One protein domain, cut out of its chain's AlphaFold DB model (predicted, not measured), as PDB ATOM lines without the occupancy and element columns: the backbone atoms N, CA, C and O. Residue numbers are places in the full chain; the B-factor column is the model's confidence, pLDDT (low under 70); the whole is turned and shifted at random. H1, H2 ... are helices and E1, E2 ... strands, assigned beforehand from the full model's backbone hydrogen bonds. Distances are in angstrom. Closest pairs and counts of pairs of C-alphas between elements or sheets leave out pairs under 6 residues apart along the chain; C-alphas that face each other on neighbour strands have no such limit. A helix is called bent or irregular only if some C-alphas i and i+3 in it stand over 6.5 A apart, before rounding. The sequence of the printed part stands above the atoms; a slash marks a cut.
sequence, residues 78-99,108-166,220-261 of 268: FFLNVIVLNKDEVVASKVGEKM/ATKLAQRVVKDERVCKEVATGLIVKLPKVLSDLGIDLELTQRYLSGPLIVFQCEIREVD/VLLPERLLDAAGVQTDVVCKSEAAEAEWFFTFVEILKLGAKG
ATOM      1  N   PHE A  78     -16.519 -32.876  -2.342       98.12
ATOM      2  CA  PHE A  78     -16.405 -33.211  -0.926       98.12
ATOM      3  C   PHE A  78     -16.245 -31.934  -0.098       98.12
ATOM      4  O   PHE A  78     -16.008 -30.855  -0.639       98.12
ATOM      5  N   PHE A  79     -16.386 -32.055   1.215       98.50
ATOM      6  CA  PHE A  79     -16.292 -30.943   2.148       98.50
ATOM      7  C   PHE A  79     -15.081 -31.110   3.056       98.50
ATOM      8  O   PHE A  79     -14.766 -32.213   3.507       98.50
ATOM      9  N   LEU A  80     -14.384 -30.001   3.284       98.44
ATOM     10  CA  LEU A  80     -13.222 -29.898   4.154       98.44
ATOM     11  C   LEU A  80     -13.586 -28.983   5.322       98.44
ATOM     12  O   LEU A  80     -13.710 -27.766   5.155       98.44
ATOM     13  N   ASN A  81     -13.740 -29.583   6.494       97.44
ATOM     14  CA  ASN A  81     -14.076 -28.900   7.730       97.44
ATOM     15  C   ASN A  81     -12.807 -28.664   8.542       97.44
ATOM     16  O   ASN A  81     -12.149 -29.617   8.950       97.44
ATOM     17  N   VAL A  82     -12.452 -27.403   8.766       96.81
ATOM     18  CA  VAL A  82     -11.249 -26.994   9.501       96.81
ATOM     19  C   VAL A  82     -11.673 -26.319  10.797       96.81
ATOM     20  O   VAL A  82     -12.349 -25.288  10.772       96.81
ATOM     21  N   ILE A  83     -11.260 -26.885  11.927       93.44
ATOM     22  CA  ILE A  83     -11.564 -26.402  13.272       93.44
ATOM     23  C   ILE A  83     -10.275 -25.865  13.894       93.44
ATOM     24  O   ILE A  83      -9.312 -26.602  14.078       93.44
ATOM     25  N   VAL A  84     -10.241 -24.583  14.243       92.62
ATOM     26  CA  VAL A  84      -9.075 -23.948  14.875       92.62
ATOM     27  C   VAL A  84      -9.101 -24.170  16.392       92.62
ATOM     28  O   VAL A  84      -9.998 -23.673  17.074       92.62
ATOM     29  N   LEU A  85      -8.107 -24.893  16.927       86.44
ATOM     30  CA  LEU A  85      -8.067 -25.327  18.331       86.44
ATOM     31  C   LEU A  85      -7.332 -24.339  19.251       86.44
ATOM     32  O   LEU A  85      -7.851 -23.965  20.302       86.44
ATOM     33  N   ASN A  86      -6.142 -23.863  18.869       82.69
ATOM     34  CA  ASN A  86      -5.255 -23.069  19.741       82.69
ATOM     35  C   ASN A  86      -5.396 -21.546  19.552       82.69
ATOM     36  O   ASN A  86      -4.424 -20.785  19.563       82.69
ATOM     37  N   LYS A  87      -6.630 -21.078  19.384       67.62
ATOM     38  CA  LYS A  87      -6.928 -19.679  19.042       67.62
ATOM     39  C   LYS A  87      -6.322 -18.642  19.997       67.62
ATOM     40  O   LYS A  87      -5.796 -17.626  19.545       67.62
ATOM     41  N   ASP A  88      -6.364 -18.898  21.306       69.12
ATOM     42  CA  ASP A  88      -5.912 -17.937  22.318       69.12
ATOM     43  C   ASP A  88      -4.378 -17.757  22.285       69.12
ATOM     44  O   ASP A  88      -3.879 -16.648  22.490       69.12
ATOM     45  N   GLU A  89      -3.632 -18.815  21.957       68.25
ATOM     46  CA  GLU A  89      -2.164 -18.804  21.902       68.25
ATOM     47  C   GLU A  89      -1.646 -18.072  20.660       68.25
ATOM     48  O   GLU A  89      -0.803 -17.178  20.765       68.25
ATOM     49  N   VAL A  90      -2.217 -18.366  19.487       65.12
ATOM     50  CA  VAL A  90      -1.851 -17.703  18.221       65.12
ATOM     51  C   VAL A  90      -2.090 -16.194  18.304       65.12
ATOM     52  O   VAL A  90      -1.295 -15.379  17.821       65.12
ATOM     53  N   VAL A  91      -3.190 -15.802  18.949       62.34
ATOM     54  CA  VAL A  91      -3.536 -14.400  19.169       62.34
ATOM     55  C   VAL A  91      -2.558 -13.714  20.123       62.34
ATOM     56  O   VAL A  91      -2.175 -12.568  19.865       62.34
ATOM     57  N   ALA A  92      -2.163 -14.373  21.215       63.09
ATOM     58  CA  ALA A  92      -1.225 -13.806  22.177       63.09
ATOM     59  C   ALA A  92       0.125 -13.478  21.517       63.09
ATOM     60  O   ALA A  92       0.624 -12.363  21.683       63.09
ATOM     61  N   SER A  93       0.643 -14.388  20.686       63.75
ATOM     62  CA  SER A  93       1.903 -14.207  19.956       63.75
ATOM     63  C   SER A  93       1.840 -13.043  18.957       63.75
ATOM     64  O   SER A  93       2.665 -12.134  19.013       63.75
ATOM     65  N   LYS A  94       0.797 -12.971  18.111       64.25
ATOM     66  CA  LYS A  94       0.658 -11.892  17.107       64.25
ATOM     67  C   LYS A  94       0.405 -10.504  17.713       64.25
ATOM     68  O   LYS A  94       0.758  -9.488  17.113       64.25
ATOM     69  N   VAL A  95      -0.270 -10.424  18.864       60.31
ATOM     70  CA  VAL A  95      -0.543  -9.138  19.535       60.31
ATOM     71  C   VAL A  95       0.672  -8.660  20.325       60.31
ATOM     72  O   VAL A  95       0.924  -7.457  20.336       60.31
ATOM     73  N   GLY A  96       1.446  -9.574  20.920       57.00
ATOM     74  CA  GLY A  96       2.718  -9.250  21.570       57.00
ATOM     75  C   GLY A  96       3.713  -8.579  20.620       57.00
ATOM     76  O   GLY A  96       4.385  -7.632  21.012       57.00
ATOM     77  N   GLU A  97       3.730  -8.986  19.350       62.84
ATOM     78  CA  GLU A  97       4.587  -8.379  18.321       62.84
ATOM     79  C   GLU A  97       4.122  -6.986  17.865       62.84
ATOM     80  O   GLU A  97       4.938  -6.165  17.449       62.84
ATOM     81  N   LYS A  98       2.814  -6.694  17.929       59.47
ATOM     82  CA  LYS A  98       2.243  -5.430  17.419       59.47
ATOM     83  C   LYS A  98       1.975  -4.376  18.488       59.47
ATOM     84  O   LYS A  98       1.873  -3.199  18.153       59.47
ATOM     85  N   MET A  99       1.837  -4.763  19.754       50.19
ATOM     86  CA  MET A  99       1.627  -3.831  20.861       50.19
ATOM     87  C   MET A  99       2.908  -3.682  21.676       50.19
ATOM     88  O   MET A  99       3.128  -4.387  22.659       50.19
ATOM     89  N   ALA A 108     -11.029  -3.534  29.916       42.28
ATOM     90  CA  ALA A 108     -12.213  -3.562  29.039       42.28
ATOM     91  C   ALA A 108     -11.951  -4.223  27.668       42.28
ATOM     92  O   ALA A 108     -12.842  -4.792  27.041       42.28
ATOM     93  N   THR A 109     -10.700  -4.207  27.216       52.12
ATOM     94  CA  THR A 109     -10.294  -4.660  25.881       52.12
ATOM     95  C   THR A 109     -10.281  -6.187  25.742       52.12
ATOM     96  O   THR A 109     -10.337  -6.692  24.628       52.12
ATOM     97  N   LYS A 110     -10.244  -6.946  26.848       49.84
ATOM     98  CA  LYS A 110     -10.066  -8.411  26.826       49.84
ATOM     99  C   LYS A 110     -11.274  -9.194  26.300       49.84
ATOM    100  O   LYS A 110     -11.074 -10.253  25.715       49.84
ATOM    101  N   LEU A 111     -12.500  -8.696  26.480       43.16
ATOM    102  CA  LEU A 111     -13.716  -9.416  26.069       43.16
ATOM    103  C   LEU A 111     -14.093  -9.137  24.607       43.16
ATOM    104  O   LEU A 111     -14.270 -10.077  23.837       43.16
ATOM    105  N   ALA A 112     -14.110  -7.867  24.184       43.62
ATOM    106  CA  ALA A 112     -14.393  -7.500  22.791       43.62
ATOM    107  C   ALA A 112     -13.310  -7.998  21.813       43.62
ATOM    108  O   ALA A 112     -13.601  -8.350  20.672       43.62
ATOM    109  N   GLN A 113     -12.056  -8.092  22.266       50.56
ATOM    110  CA  GLN A 113     -10.976  -8.649  21.456       50.56
ATOM    111  C   GLN A 113     -11.077 -10.158  21.243       50.56
ATOM    112  O   GLN A 113     -10.477 -10.642  20.294       50.56
ATOM    113  N   ARG A 114     -11.773 -10.916  22.094       53.97
ATOM    114  CA  ARG A 114     -11.776 -12.381  21.974       53.97
ATOM    115  C   ARG A 114     -12.637 -12.850  20.801       53.97
ATOM    116  O   ARG A 114     -12.206 -13.694  20.037       53.97
ATOM    117  N   VAL A 115     -13.795 -12.220  20.591       52.12
ATOM    118  CA  VAL A 115     -14.728 -12.598  19.512       52.12
ATOM    119  C   VAL A 115     -14.243 -12.123  18.135       52.12
ATOM    120  O   VAL A 115     -14.248 -12.890  17.180       52.12
ATOM    121  N   VAL A 116     -13.745 -10.885  18.023       55.44
ATOM    122  CA  VAL A 116     -13.329 -10.300  16.727       55.44
ATOM    123  C   VAL A 116     -11.990 -10.866  16.221       55.44
ATOM    124  O   VAL A 116     -11.694 -10.816  15.026       55.44
ATOM    125  N   LYS A 117     -11.145 -11.407  17.108       64.31
ATOM    126  CA  LYS A 117      -9.843 -11.967  16.711       64.31
ATOM    127  C   LYS A 117      -9.950 -13.377  16.135       64.31
ATOM    128  O   LYS A 117      -9.188 -13.686  15.220       64.31
ATOM    129  N   ASP A 118     -10.910 -14.169  16.605       72.38
ATOM    130  CA  ASP A 118     -11.135 -15.539  16.132       72.38
ATOM    131  C   ASP A 118     -11.490 -15.546  14.637       72.38
ATOM    132  O   ASP A 118     -10.858 -16.242  13.840       72.38
ATOM    133  N   GLU A 119     -12.416 -14.675  14.226       84.38
ATOM    134  CA  GLU A 119     -12.826 -14.551  12.823       84.38
ATOM    135  C   GLU A 119     -11.680 -14.095  11.918       84.38
ATOM    136  O   GLU A 119     -11.553 -14.567  10.788       84.38
ATOM    137  N   ARG A 120     -10.807 -13.201  12.403       87.12
ATOM    138  CA  ARG A 120      -9.662 -12.727  11.616       87.12
ATOM    139  C   ARG A 120      -8.648 -13.839  11.369       87.12
ATOM    140  O   ARG A 120      -8.193 -13.975  10.236       87.12
ATOM    141  N   VAL A 121      -8.293 -14.618  12.396       88.19
ATOM    142  CA  VAL A 121      -7.358 -15.747  12.238       88.19
ATOM    143  C   VAL A 121      -7.954 -16.783  11.290       88.19
ATOM    144  O   VAL A 121      -7.286 -17.180  10.337       88.19
ATOM    145  N   CYS A 122      -9.226 -17.143  11.473       92.19
ATOM    146  CA  CYS A 122      -9.908 -18.093  10.594       92.19
ATOM    147  C   CYS A 122      -9.983 -17.586   9.148       92.19
ATOM    148  O   CYS A 122      -9.742 -18.344   8.215       92.19
ATOM    149  N   LYS A 123     -10.230 -16.289   8.940       94.81
ATOM    150  CA  LYS A 123     -10.239 -15.675   7.606       94.81
ATOM    151  C   LYS A 123      -8.853 -15.658   6.956       94.81
ATOM    152  O   LYS A 123      -8.752 -15.884   5.750       94.81
ATOM    153  N   GLU A 124      -7.793 -15.399   7.727       93.50
ATOM    154  CA  GLU A 124      -6.403 -15.471   7.248       93.50
ATOM    155  C   GLU A 124      -6.046 -16.905   6.821       93.50
ATOM    156  O   GLU A 124      -5.537 -17.098   5.715       93.50
ATOM    157  N   VAL A 125      -6.388 -17.908   7.641       94.94
ATOM    158  CA  VAL A 125      -6.229 -19.333   7.301       94.94
ATOM    159  C   VAL A 125      -7.029 -19.674   6.046       94.94
ATOM    160  O   VAL A 125      -6.475 -20.237   5.104       94.94
ATOM    161  N   ALA A 126      -8.299 -19.267   5.983       97.00
ATOM    162  CA  ALA A 126      -9.169 -19.595   4.864       97.00
ATOM    163  C   ALA A 126      -8.686 -19.008   3.541       97.00
ATOM    164  O   ALA A 126      -8.578 -19.718   2.543       97.00
ATOM    165  N   THR A 127      -8.310 -17.730   3.550       97.50
ATOM    166  CA  THR A 127      -7.741 -17.066   2.372       97.50
ATOM    167  C   THR A 127      -6.433 -17.737   1.946       97.50
ATOM    168  O   THR A 127      -6.195 -17.940   0.757       97.50
ATOM    169  N   GLY A 128      -5.589 -18.125   2.909       96.19
ATOM    170  CA  GLY A 128      -4.348 -18.847   2.641       96.19
ATOM    171  C   GLY A 128      -4.579 -20.205   1.977       96.19
ATOM    172  O   GLY A 128      -3.898 -20.523   1.001       96.19
ATOM    173  N   LEU A 129      -5.554 -20.977   2.463       97.44
ATOM    174  CA  LEU A 129      -5.908 -22.287   1.914       97.44
ATOM    175  C   LEU A 129      -6.494 -22.183   0.504       97.44
ATOM    176  O   LEU A 129      -6.013 -22.882  -0.383       97.44
ATOM    177  N   ILE A 130      -7.435 -21.263   0.264       97.94
ATOM    178  CA  ILE A 130      -8.034 -21.036  -1.066       97.94
ATOM    179  C   ILE A 130      -6.964 -20.732  -2.119       97.94
ATOM    180  O   ILE A 130      -7.062 -21.191  -3.252       97.94
ATOM    181  N   VAL A 131      -5.916 -19.986  -1.759       97.25
ATOM    182  CA  VAL A 131      -4.860 -19.606  -2.710       97.25
ATOM    183  C   VAL A 131      -3.796 -20.689  -2.877       97.25
ATOM    184  O   VAL A 131      -3.287 -20.879  -3.983       97.25
ATOM    185  N   LYS A 132      -3.381 -21.348  -1.789       96.69
ATOM    186  CA  LYS A 132      -2.224 -22.257  -1.805       96.69
ATOM    187  C   LYS A 132      -2.605 -23.695  -2.124       96.69
ATOM    188  O   LYS A 132      -1.859 -24.355  -2.840       96.69
ATOM    189  N   LEU A 133      -3.736 -24.180  -1.609       96.81
ATOM    190  CA  LEU A 133      -4.089 -25.594  -1.705       96.81
ATOM    191  C   LEU A 133      -4.329 -26.041  -3.159       96.81
ATOM    192  O   LEU A 133      -3.688 -27.013  -3.562       96.81
ATOM    193  N   PRO A 134      -5.117 -25.320  -3.987       98.00
ATOM    194  CA  PRO A 134      -5.254 -25.650  -5.406       98.00
ATOM    195  C   PRO A 134      -3.923 -25.703  -6.158       98.00
ATOM    196  O   PRO A 134      -3.707 -26.599  -6.962       98.00
ATOM    197  N   LYS A 135      -2.988 -24.787  -5.861       97.31
ATOM    198  CA  LYS A 135      -1.674 -24.746  -6.525       97.31
ATOM    199  C   LYS A 135      -0.845 -25.991  -6.223       97.31
ATOM    200  O   LYS A 135      -0.312 -26.604  -7.138       97.31
ATOM    201  N   VAL A 136      -0.788 -26.389  -4.951       95.38
ATOM    202  CA  VAL A 136      -0.055 -27.593  -4.526       95.38
ATOM    203  C   VAL A 136      -0.644 -28.853  -5.163       95.38
ATOM    204  O   VAL A 136       0.096 -29.756  -5.540       95.38
ATOM    205  N   LEU A 137      -1.970 -28.927  -5.295       96.62
ATOM    206  CA  LEU A 137      -2.637 -30.072  -5.919       96.62
ATOM    207  C   LEU A 137      -2.516 -30.066  -7.448       96.62
ATOM    208  O   LEU A 137      -2.375 -31.133  -8.044       96.62
ATOM    209  N   SER A 138      -2.457 -28.888  -8.070       96.62
ATOM    210  CA  SER A 138      -2.187 -28.746  -9.502       96.62
ATOM    211  C   SER A 138      -0.823 -29.328  -9.875       96.62
ATOM    212  O   SER A 138      -0.712 -29.989 -10.905       96.62
ATOM    213  N   ASP A 139       0.197 -29.176  -9.023       93.88
ATOM    214  CA  ASP A 139       1.526 -29.780  -9.230       93.88
ATOM    215  C   ASP A 139       1.500 -31.324  -9.178       93.88
ATOM    216  O   ASP A 139       2.423 -32.000  -9.652       93.88
ATOM    217  N   LEU A 140       0.441 -31.900  -8.597       93.94
ATOM    218  CA  LEU A 140       0.173 -33.339  -8.558       93.94
ATOM    219  C   LEU A 140      -0.752 -33.804  -9.692       93.94
ATOM    220  O   LEU A 140      -1.071 -34.992  -9.756       93.94
ATOM    221  N   GLY A 141      -1.163 -32.896 -10.582       95.56
ATOM    222  CA  GLY A 141      -2.086 -33.190 -11.672       95.56
ATOM    223  C   GLY A 141      -3.555 -33.191 -11.250       95.56
ATOM    224  O   GLY A 141      -4.350 -33.907 -11.848       95.56
ATOM    225  N   ILE A 142      -3.931 -32.448 -10.209       97.50
ATOM    226  CA  ILE A 142      -5.326 -32.332  -9.775       97.50
ATOM    227  C   ILE A 142      -5.750 -30.865  -9.810       97.50
ATOM    228  O   ILE A 142      -5.254 -30.059  -9.022       97.50
ATOM    229  N   ASP A 143      -6.702 -30.531 -10.682       97.62
ATOM    230  CA  ASP A 143      -7.354 -29.222 -10.680       97.62
ATOM    231  C   ASP A 143      -8.482 -29.220  -9.641       97.62
ATOM    232  O   ASP A 143      -9.533 -29.847  -9.825       97.62
ATOM    233  N   LEU A 144      -8.228 -28.545  -8.519       97.88
ATOM    234  CA  LEU A 144      -9.170 -28.419  -7.414       97.88
ATOM    235  C   LEU A 144      -9.683 -26.984  -7.304       97.88
ATOM    236  O   LEU A 144      -8.917 -26.056  -7.050       97.88
ATOM    237  N   GLU A 145     -10.999 -26.818  -7.350       97.94
ATOM    238  CA  GLU A 145     -11.651 -25.584  -6.940       97.94
ATOM    239  C   GLU A 145     -12.042 -25.649  -5.463       97.94
ATOM    240  O   GLU A 145     -12.723 -26.576  -5.017       97.94
ATOM    241  N   LEU A 146     -11.622 -24.638  -4.699       98.25
ATOM    242  CA  LEU A 146     -11.924 -24.518  -3.277       98.25
ATOM    243  C   LEU A 146     -12.827 -23.306  -3.030       98.25
ATOM    244  O   LEU A 146     -12.402 -22.163  -3.198       98.25
ATOM    245  N   THR A 147     -14.059 -23.552  -2.584       98.19
ATOM    246  CA  THR A 147     -15.039 -22.505  -2.266       98.19
ATOM    247  C   THR A 147     -15.355 -22.512  -0.775       98.19
ATOM    248  O   THR A 147     -15.836 -23.510  -0.246       98.19
ATOM    249  N   GLN A 148     -15.144 -21.393  -0.078       98.19
ATOM    250  CA  GLN A 148     -15.576 -21.257   1.317       98.19
ATOM    251  C   GLN A 148     -17.108 -21.200   1.384       98.19
ATOM    252  O   GLN A 148     -17.721 -20.267   0.865       98.19
ATOM    253  N   ARG A 149     -17.726 -22.183   2.042       97.88
ATOM    254  CA  ARG A 149     -19.185 -22.262   2.228       97.88
ATOM    255  C   ARG A 149     -19.638 -21.707   3.567       97.88
ATOM    256  O   ARG A 149     -20.717 -21.127   3.646       97.88
ATOM    257  N   TYR A 150     -18.814 -21.849   4.599       96.88
ATOM    258  CA  TYR A 150     -19.151 -21.403   5.943       96.88
ATOM    259  C   TYR A 150     -17.908 -20.928   6.693       96.88
ATOM    260  O   TYR A 150     -16.822 -21.486   6.540       96.88
ATOM    261  N   LEU A 151     -18.076 -19.884   7.501       95.12
ATOM    262  CA  LEU A 151     -17.084 -19.421   8.465       95.12
ATOM    263  C   LEU A 151     -17.838 -18.833   9.652       95.12
ATOM    264  O   LEU A 151     -18.547 -17.837   9.504       95.12
ATOM    265  N   SER A 152     -17.701 -19.457  10.817       91.12
ATOM    266  CA  SER A 152     -18.254 -18.932  12.063       91.12
ATOM    267  C   SER A 152     -17.457 -19.444  13.253       91.12
ATOM    268  O   SER A 152     -17.256 -20.651  13.414       91.12
ATOM    269  N   GLY A 153     -16.996 -18.521  14.098       87.81
ATOM    270  CA  GLY A 153     -16.140 -18.860  15.231       87.81
ATOM    271  C   GLY A 153     -14.882 -19.619  14.776       87.81
ATOM    272  O   GLY A 153     -14.184 -19.117  13.896       87.81
ATOM    273  N   PRO A 154     -14.574 -20.797  15.358       90.19
ATOM    274  CA  PRO A 154     -13.388 -21.581  15.014       90.19
ATOM    275  C   PRO A 154     -13.579 -22.515  13.810       90.19
ATOM    276  O   PRO A 154     -12.620 -23.181  13.429       90.19
ATOM    277  N   LEU A 155     -14.791 -22.620  13.249       93.31
ATOM    278  CA  LEU A 155     -15.099 -23.544  12.159       93.31
ATOM    279  C   LEU A 155     -15.059 -22.831  10.808       93.31
ATOM    280  O   LEU A 155     -15.735 -21.818  10.595       93.31
ATOM    281  N   ILE A 156     -14.330 -23.431   9.875       96.75
ATOM    282  CA  ILE A 156     -14.293 -23.058   8.467       96.75
ATOM    283  C   ILE A 156     -14.701 -24.283   7.650       96.75
ATOM    284  O   ILE A 156     -14.135 -25.356   7.834       96.75
ATOM    285  N   VAL A 157     -15.652 -24.124   6.731       97.88
ATOM    286  CA  VAL A 157     -16.087 -25.200   5.831       97.88
ATOM    287  C   VAL A 157     -15.803 -24.797   4.396       97.88
ATOM    288  O   VAL A 157     -16.295 -23.766   3.917       97.88
ATOM    289  N   PHE A 158     -15.037 -25.627   3.696       98.56
ATOM    290  CA  PHE A 158     -14.823 -25.504   2.261       98.56
ATOM    291  C   PHE A 158     -15.567 -26.598   1.514       98.56
ATOM    292  O   PHE A 158     -15.542 -27.756   1.916       98.56
ATOM    293  N   GLN A 159     -16.162 -26.230   0.387       98.31
ATOM    294  CA  GLN A 159     -16.503 -27.174  -0.661       98.31
ATOM    295  C   GLN A 159     -15.302 -27.316  -1.597       98.31
ATOM    296  O   GLN A 159     -14.800 -26.322  -2.128       98.31
ATOM    297  N   CYS A 160     -14.881 -28.555  -1.796       98.31
ATOM    298  CA  CYS A 160     -13.806 -28.969  -2.678       98.31
ATOM    299  C   CYS A 160     -14.428 -29.628  -3.916       98.31
ATOM    300  O   CYS A 160     -15.054 -30.681  -3.794       98.31
ATOM    301  N   GLU A 161     -14.261 -29.032  -5.094       97.62
ATOM    302  CA  GLU A 161     -14.712 -29.598  -6.372       97.62
ATOM    303  C   GLU A 161     -13.499 -29.975  -7.221       97.62
ATOM    304  O   GLU A 161     -12.668 -29.124  -7.542       97.62
ATOM    305  N   ILE A 162     -13.383 -31.253  -7.588       96.88
ATOM    306  CA  ILE A 162     -12.317 -31.707  -8.488       96.88
ATOM    307  C   ILE A 162     -12.804 -31.507  -9.922       96.88
ATOM    308  O   ILE A 162     -13.685 -32.228 -10.394       96.88
ATOM    309  N   ARG A 163     -12.234 -30.518 -10.610       95.94
ATOM    310  CA  ARG A 163     -12.620 -30.156 -11.978       95.94
ATOM    311  C   ARG A 163     -11.992 -31.088 -13.002       95.94
ATOM    312  O   ARG A 163     -12.679 -31.564 -13.905       95.94
ATOM    313  N   GLU A 164     -10.706 -31.367 -12.834       95.38
ATOM    314  CA  GLU A 164      -9.924 -32.202 -13.738       95.38
ATOM    315  C   GLU A 164      -8.869 -33.003 -12.968       95.38
ATOM    316  O   GLU A 164      -8.348 -32.564 -11.940       95.38
ATOM    317  N   VAL A 165      -8.565 -34.201 -13.467       96.38
ATOM    318  CA  VAL A 165      -7.483 -35.049 -12.960       96.38
ATOM    319  C   VAL A 165      -6.628 -35.495 -14.139       96.38
ATOM    320  O   VAL A 165      -7.080 -36.264 -14.990       96.38
ATOM    321  N   ASP A 166      -5.370 -35.066 -14.151       97.31
ATOM    322  CA  ASP A 166      -4.339 -35.613 -15.022       97.31
ATOM    323  C   ASP A 166      -3.908 -36.978 -14.476       97.31
ATOM    324  O   ASP A 166      -3.012 -37.118 -13.637       97.31
ATOM    325  N   VAL A 220      -4.907 -35.579   7.285       96.94
ATOM    326  CA  VAL A 220      -3.642 -35.850   7.989       96.94
ATOM    327  C   VAL A 220      -2.609 -34.736   7.800       96.94
ATOM    328  O   VAL A 220      -2.025 -34.256   8.766       96.94
ATOM    329  N   LEU A 221      -2.364 -34.313   6.557       96.19
ATOM    330  CA  LEU A 221      -1.256 -33.411   6.232       96.19
ATOM    331  C   LEU A 221      -1.592 -31.942   6.497       96.19
ATOM    332  O   LEU A 221      -0.695 -31.150   6.775       96.19
ATOM    333  N   LEU A 222      -2.857 -31.536   6.365       96.44
ATOM    334  CA  LEU A 222      -3.217 -30.124   6.479       96.44
ATOM    335  C   LEU A 222      -3.023 -29.568   7.902       96.44
ATOM    336  O   LEU A 222      -2.460 -28.474   7.998       96.44
ATOM    337  N   PRO A 223      -3.390 -30.288   8.986       95.69
ATOM    338  CA  PRO A 223      -3.075 -29.865  10.349       95.69
ATOM    339  C   PRO A 223      -1.586 -29.604  10.581       95.69
ATOM    340  O   PRO A 223      -1.224 -28.537  11.075       95.69
ATOM    341  N   GLU A 224      -0.725 -30.540  10.167       96.12
ATOM    342  CA  GLU A 224       0.736 -30.432  10.290       96.12
ATOM    343  C   GLU A 224       1.251 -29.195   9.541       96.12
ATOM    344  O   GLU A 224       1.951 -28.354  10.100       96.12
ATOM    345  N   ARG A 225       0.806 -29.003   8.294       94.81
ATOM    346  CA  ARG A 225       1.223 -27.857   7.474       94.81
ATOM    347  C   ARG A 225       0.748 -26.513   8.021       94.81
ATOM    348  O   ARG A 225       1.462 -25.522   7.869       94.81
ATOM    349  N   LEU A 226      -0.446 -26.443   8.609       94.06
ATOM    350  CA  LEU A 226      -0.969 -25.211   9.212       94.06
ATOM    351  C   LEU A 226      -0.266 -24.878  10.530       94.06
ATOM    352  O   LEU A 226      -0.017 -23.696  10.803       94.06
ATOM    353  N   LEU A 227       0.112 -25.900  11.296       92.50
ATOM    354  CA  LEU A 227       0.929 -25.733  12.486       92.50
ATOM    355  C   LEU A 227       2.320 -25.206  12.117       92.50
ATOM    356  O   LEU A 227       2.719 -24.160  12.622       92.50
ATOM    357  N   ASP A 228       3.008 -25.847  11.173       93.25
ATOM    358  CA  ASP A 228       4.362 -25.454  10.764       93.25
ATOM    359  C   ASP A 228       4.411 -24.064  10.118       93.25
ATOM    360  O   ASP A 228       5.309 -23.267  10.386       93.25
ATOM    361  N   ALA A 229       3.452 -23.753   9.238       90.12
ATOM    362  CA  ALA A 229       3.492 -22.522   8.452       90.12
ATOM    363  C   ALA A 229       2.930 -21.299   9.190       90.12
ATOM    364  O   ALA A 229       3.308 -20.170   8.869       90.12
ATOM    365  N   ALA A 230       1.979 -21.494  10.109       88.69
ATOM    366  CA  ALA A 230       1.238 -20.398  10.732       88.69
ATOM    367  C   ALA A 230       1.137 -20.494  12.264       88.69
ATOM    368  O   ALA A 230       0.574 -19.587  12.879       88.69
ATOM    369  N   GLY A 231       1.657 -21.561  12.879       88.12
ATOM    370  CA  GLY A 231       1.511 -21.828  14.312       88.12
ATOM    371  C   GLY A 231       0.078 -22.176  14.724       88.12
ATOM    372  O   GLY A 231      -0.253 -22.094  15.906       88.12
ATOM    373  N   VAL A 232      -0.798 -22.510  13.767       91.12
ATOM    374  CA  VAL A 232      -2.226 -22.732  14.023       91.12
ATOM    375  C   VAL A 232      -2.493 -24.225  14.144       91.12
ATOM    376  O   VAL A 232      -2.447 -24.959  13.161       91.12
ATOM    377  N   GLN A 233      -2.826 -24.661  15.352       89.50
ATOM    378  CA  GLN A 233      -3.309 -26.005  15.607       89.50
ATOM    379  C   GLN A 233      -4.743 -26.119  15.094       89.50
ATOM    380  O   GLN A 233      -5.632 -25.360  15.495       89.50
ATOM    381  N   THR A 234      -4.955 -27.071  14.196       93.31
ATOM    382  CA  THR A 234      -6.258 -27.331  13.592       93.31
ATOM    383  C   THR A 234      -6.617 -28.801  13.707       93.31
ATOM    384  O   THR A 234      -5.735 -29.654  13.711       93.31
ATOM    385  N   ASP A 235      -7.912 -29.075  13.803       91.19
ATOM    386  CA  ASP A 235      -8.491 -30.380  13.505       91.19
ATOM    387  C   ASP A 235      -9.171 -30.291  12.136       91.19
ATOM    388  O   ASP A 235      -9.847 -29.302  11.835       91.19
ATOM    389  N   VAL A 236      -8.927 -31.273  11.274       96.56
ATOM    390  CA  VAL A 236      -9.362 -31.241   9.878       96.56
ATOM    391  C   VAL A 236     -10.125 -32.514   9.563       96.56
ATOM    392  O   VAL A 236      -9.571 -33.610   9.571       96.56
ATOM    393  N   VAL A 237     -11.401 -32.352   9.220       94.94
ATOM    394  CA  VAL A 237     -12.308 -33.456   8.921       94.94
ATOM    395  C   VAL A 237     -12.832 -33.320   7.498       94.94
ATOM    396  O   VAL A 237     -13.494 -32.344   7.149       94.94
ATOM    397  N   CYS A 238     -12.577 -34.332   6.674       97.88
ATOM    398  CA  CYS A 238     -13.112 -34.409   5.319       97.88
ATOM    399  C   CYS A 238     -14.385 -35.261   5.294       97.88
ATOM    400  O   CYS A 238     -14.384 -36.387   5.799       97.88
ATOM    401  N   LYS A 239     -15.458 -34.770   4.667       97.88
ATOM    402  CA  LYS A 239     -16.720 -35.506   4.499       97.88
ATOM    403  C   LYS A 239     -17.167 -35.524   3.046       97.88
ATOM    404  O   LYS A 239     -16.902 -34.602   2.280       97.88
ATOM    405  N   SER A 240     -17.831 -36.607   2.649       97.62
ATOM    406  CA  SER A 240     -18.538 -36.649   1.371       97.62
ATOM    407  C   SER A 240     -19.764 -35.741   1.436       97.62
ATOM    408  O   SER A 240     -20.261 -35.442   2.519       97.62
ATOM    409  N   GLU A 241     -20.294 -35.350   0.279       96.12
ATOM    410  CA  GLU A 241     -21.516 -34.542   0.202       96.12
ATOM    411  C   GLU A 241     -22.688 -35.154   0.987       96.12
ATOM    412  O   GLU A 241     -23.380 -34.449   1.715       96.12
ATOM    413  N   ALA A 242     -22.852 -36.478   0.926       96.19
ATOM    414  CA  ALA A 242     -23.909 -37.182   1.651       96.19
ATOM    415  C   ALA A 242     -23.732 -37.161   3.183       96.19
ATOM    416  O   ALA A 242     -24.724 -37.175   3.906       96.19
ATOM    417  N   ALA A 243     -22.491 -37.139   3.681       96.12
ATOM    418  CA  ALA A 243     -22.186 -37.200   5.113       96.12
ATOM    419  C   ALA A 243     -21.980 -35.817   5.755       96.12
ATOM    420  O   ALA A 243     -21.947 -35.703   6.981       96.12
ATOM    421  N   GLU A 244     -21.814 -34.771   4.942       96.94
ATOM    422  CA  GLU A 244     -21.494 -33.426   5.419       96.94
ATOM    423  C   GLU A 244     -22.602 -32.853   6.301       96.94
ATOM    424  O   GLU A 244     -22.325 -32.365   7.391       96.94
ATOM    425  N   ALA A 245     -23.863 -32.946   5.870       95.31
ATOM    426  CA  ALA A 245     -24.976 -32.371   6.622       95.31
ATOM    427  C   ALA A 245     -25.089 -32.978   8.029       95.31
ATOM    428  O   ALA A 245     -25.203 -32.249   9.015       95.31
ATOM    429  N   GLU A 246     -25.011 -34.307   8.132       94.56
ATOM    430  CA  GLU A 246     -25.075 -35.024   9.409       94.56
ATOM    431  C   GLU A 246     -23.918 -34.628  10.334       94.56
ATOM    432  O   GLU A 246     -24.135 -34.304  11.507       94.56
ATOM    433  N   TRP A 247     -22.696 -34.579   9.795       94.25
ATOM    434  CA  TRP A 247     -21.526 -34.143  10.551       94.25
ATOM    435  C   TRP A 247     -21.666 -32.694  11.028       94.25
ATOM    436  O   TRP A 247     -21.440 -32.408  12.205       94.25
ATOM    437  N   PHE A 248     -22.097 -31.791  10.146       92.81
ATOM    438  CA  PHE A 248     -22.237 -30.370  10.443       92.81
ATOM    439  C   PHE A 248     -23.256 -30.122  11.559       92.81
ATOM    440  O   PHE A 248     -22.962 -29.401  12.514       92.81
ATOM    441  N   PHE A 249     -24.441 -30.739  11.488       90.62
ATOM    442  CA  PHE A 249     -25.453 -30.581  12.537       90.62
ATOM    443  C   PHE A 249     -24.981 -31.151  13.876       90.62
ATOM    444  O   PHE A 249     -25.121 -30.473  14.896       90.62
ATOM    445  N   THR A 250     -24.338 -32.321  13.863       84.75
ATOM    446  CA  THR A 250     -23.745 -32.924  15.065       84.75
ATOM    447  C   THR A 250     -22.708 -31.991  15.694       84.75
ATOM    448  O   THR A 250     -22.739 -31.718  16.894       84.75
ATOM    449  N   PHE A 251     -21.816 -31.424  14.882       86.75
ATOM    450  CA  PHE A 251     -20.792 -30.501  15.356       86.75
ATOM    451  C   PHE A 251     -21.391 -29.211  15.941       86.75
ATOM    452  O   PHE A 251     -20.978 -28.748  17.006       86.75
ATOM    453  N   VAL A 252     -22.413 -28.642  15.294       85.25
ATOM    454  CA  VAL A 252     -23.118 -27.453  15.797       85.25
ATOM    455  C   VAL A 252     -23.808 -27.731  17.138       85.25
ATOM    456  O   VAL A 252     -23.823 -26.858  18.011       85.25
ATOM    457  N   GLU A 253     -24.371 -28.921  17.336       83.62
ATOM    458  CA  GLU A 253     -24.941 -29.322  18.627       83.62
ATOM    459  C   GLU A 253     -23.875 -29.415  19.720       83.62
ATOM    460  O   GLU A 253     -24.069 -28.857  20.803       83.62
ATOM    461  N   ILE A 254     -22.719 -30.010  19.417       77.56
ATOM    462  CA  ILE A 254     -21.574 -30.074  20.337       77.56
ATOM    463  C   ILE A 254     -21.126 -28.664  20.744       77.56
ATOM    464  O   ILE A 254     -20.931 -28.396  21.932       77.56
ATOM    465  N   LEU A 255     -21.044 -27.724  19.796       80.31
ATOM    466  CA  LEU A 255     -20.710 -26.329  20.100       80.31
ATOM    467  C   LEU A 255     -21.754 -25.656  21.005       80.31
ATOM    468  O   LEU A 255     -21.395 -24.940  21.943       80.31
ATOM    469  N   LYS A 256     -23.048 -25.895  20.756       82.19
ATOM    470  CA  LYS A 256     -24.137 -25.361  21.592       82.19
ATOM    471  C   LYS A 256     -24.097 -25.921  23.013       82.19
ATOM    472  O   LYS A 256     -24.407 -25.187  23.953       82.19
ATOM    473  N   LEU A 257     -23.739 -27.194  23.177       72.94
ATOM    474  CA  LEU A 257     -23.593 -27.837  24.483       72.94
ATOM    475  C   LEU A 257     -22.355 -27.319  25.222       72.94
ATOM    476  O   LEU A 257     -22.458 -26.943  26.389       72.94
ATOM    477  N   GLY A 258     -21.218 -27.188  24.532       69.88
ATOM    478  CA  GLY A 258     -19.990 -26.625  25.100       69.88
ATOM    479  C   GLY A 258     -20.164 -25.190  25.612       69.88
ATOM    480  O   GLY A 258     -19.623 -24.832  26.656       69.88
ATOM    481  N   ALA A 259     -20.989 -24.383  24.937       66.75
ATOM    482  CA  ALA A 259     -21.299 -23.016  25.358       66.75
ATOM    483  C   ALA A 259     -22.151 -22.929  26.641       66.75
ATOM    484  O   ALA A 259     -22.123 -21.901  27.318       66.75
ATOM    485  N   LYS A 260     -22.902 -23.983  26.993       70.56
ATOM    486  CA  LYS A 260     -23.767 -24.001  28.185       70.56
ATOM    487  C   LYS A 260     -23.037 -24.390  29.474       70.56
ATOM    488  O   LYS A 260     -23.635 -24.297  30.542       70.56
ATOM    489  N   GLY A 261     -21.747 -24.727  29.384       53.81
ATOM    490  CA  GLY A 261     -20.922 -25.116  30.520       53.81
ATOM    491  C   GLY A 261     -21.214 -26.548  30.976       53.81
ATOM    492  O   GLY A 261     -22.361 -26.924  31.191       53.81
TER     493      GLY A 261
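This is residues 78 to 99, 108 to 166 and 220 to 261 of the 268 residues of an uncharacterized protein of Chrysochromulina tobinii (UniProt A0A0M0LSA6). What is the main picture? A twisted sheet of four strands lies between helices: long H2 and shorter H3 cover one face, and H4 covers the other. H1 is off the sheet, at about a right angle to H2; its residues 94 to 98, with residue 99, stick out, as do residues 253 to 261 at the far end of H4. What is it made of, and how large is it? The 123 printed residues run E1, H1, H2, E2, E3, H3, E4, H4, four helices and four strands of mixed class, with the sheet in the order E2, E3, E1, E4, antiparallel throughout. The whole is compact, with a radius of gyration of the C-alphas of 15.8 A, yet elongated, spanning 54 by 34 by 20 A.

Where does the printed part begin? Strand E1, residues 78 to 84, starts with C-alpha 78 at (-16.405, -33.211, -0.926) and is 19.7 A long. Helix H1, residues 87 to 98, follows. What comes between the cuts? Helix H2, residues 109 to 138, is the longest at 43.6 A, from C-alpha 109 at (-10.294, -4.660, 25.881), with a kink of 33 degrees near residue 116. Strands E2, residues 142 to 152, and E3, residues 155 to 165, are each 28.7 A long. What closes the printed part? Helix H3, residues 220 to 230, is 16.4 A long, and strand E4, residues 234 to 240, is 19.7 A. Helix H4, residues 241 to 259, spans 27.7 A and ends with C-alpha 259 at (-21.299, -23.016, 25.358).

How is the sheet joined? E2 and E3 form a hairpin, with N 147 and O 159 within hydrogen-bond range at 2.9 A. E3 and E1 are antiparallel at 146 degrees, with N 80 and O 158 at 2.9 A, and E1 and E4 are antiparallel at 162 degrees, with N 81 and O 237 at 2.8 A. Which helices are on one face? H2 is on the sheet at a height of 8.7 A over E2 and E3, along the strands; its closest C-alphas to E2 are those of Pro 134 and Leu 144, 5.2 A apart. H3 is on the same face at a height of 8.1 A, slantwise to the strands at 33 degrees to E4 on the local plane and only just over E4, on which 3 of its C-alphas fall; the closest C-alphas are those of Pro 223 and Thr 234, 5.2 A. H2 and H3 are near each other, with 9 pairs of C-alphas within 10 A. What of H4 and H1? H4 is on the opposite face at a height of 9.2 A, over E4 and along the strands, and its C-alpha 241 comes 5.4 A from that of Phe 78 in E1. H1 is not on the sheet and only just touches H2, with 3 pairs of C-alphas within 8 A, the closest those of Lys 87 and Asp 118 at 6.6 A; their lines are about perpendicular at 83 degrees. How complete are the helix backbones? O i to N i+4 pairs are within hydrogen-bond range in 7 of 8 in H1, 18 of 26 in H2, 6 of 7 in H3 and 13 of 15 in H4. H2 and H4 are only just irregular: C-alphas 131 and 134 are 6.6 A apart, and C-alphas 242 and 245 are 7.0 A apart.

What are the farthest points? The two C-alphas farthest apart are those of Ala 108 and Asp 166, at 55.1 A. Where is it cut? Residues 100 to 107 are not printed, with 16.1 A between C-alphas 99 and 108, and residues 167 to 219 are not printed, with 23.0 A between C-alphas 166 and 220. The links that are printed whole are tight. Where is confidence low? The mean pLDDT of the printed part is 85.9, and residues 87 to 99, 108 to 117, 258 to 259 and 261 are under 70.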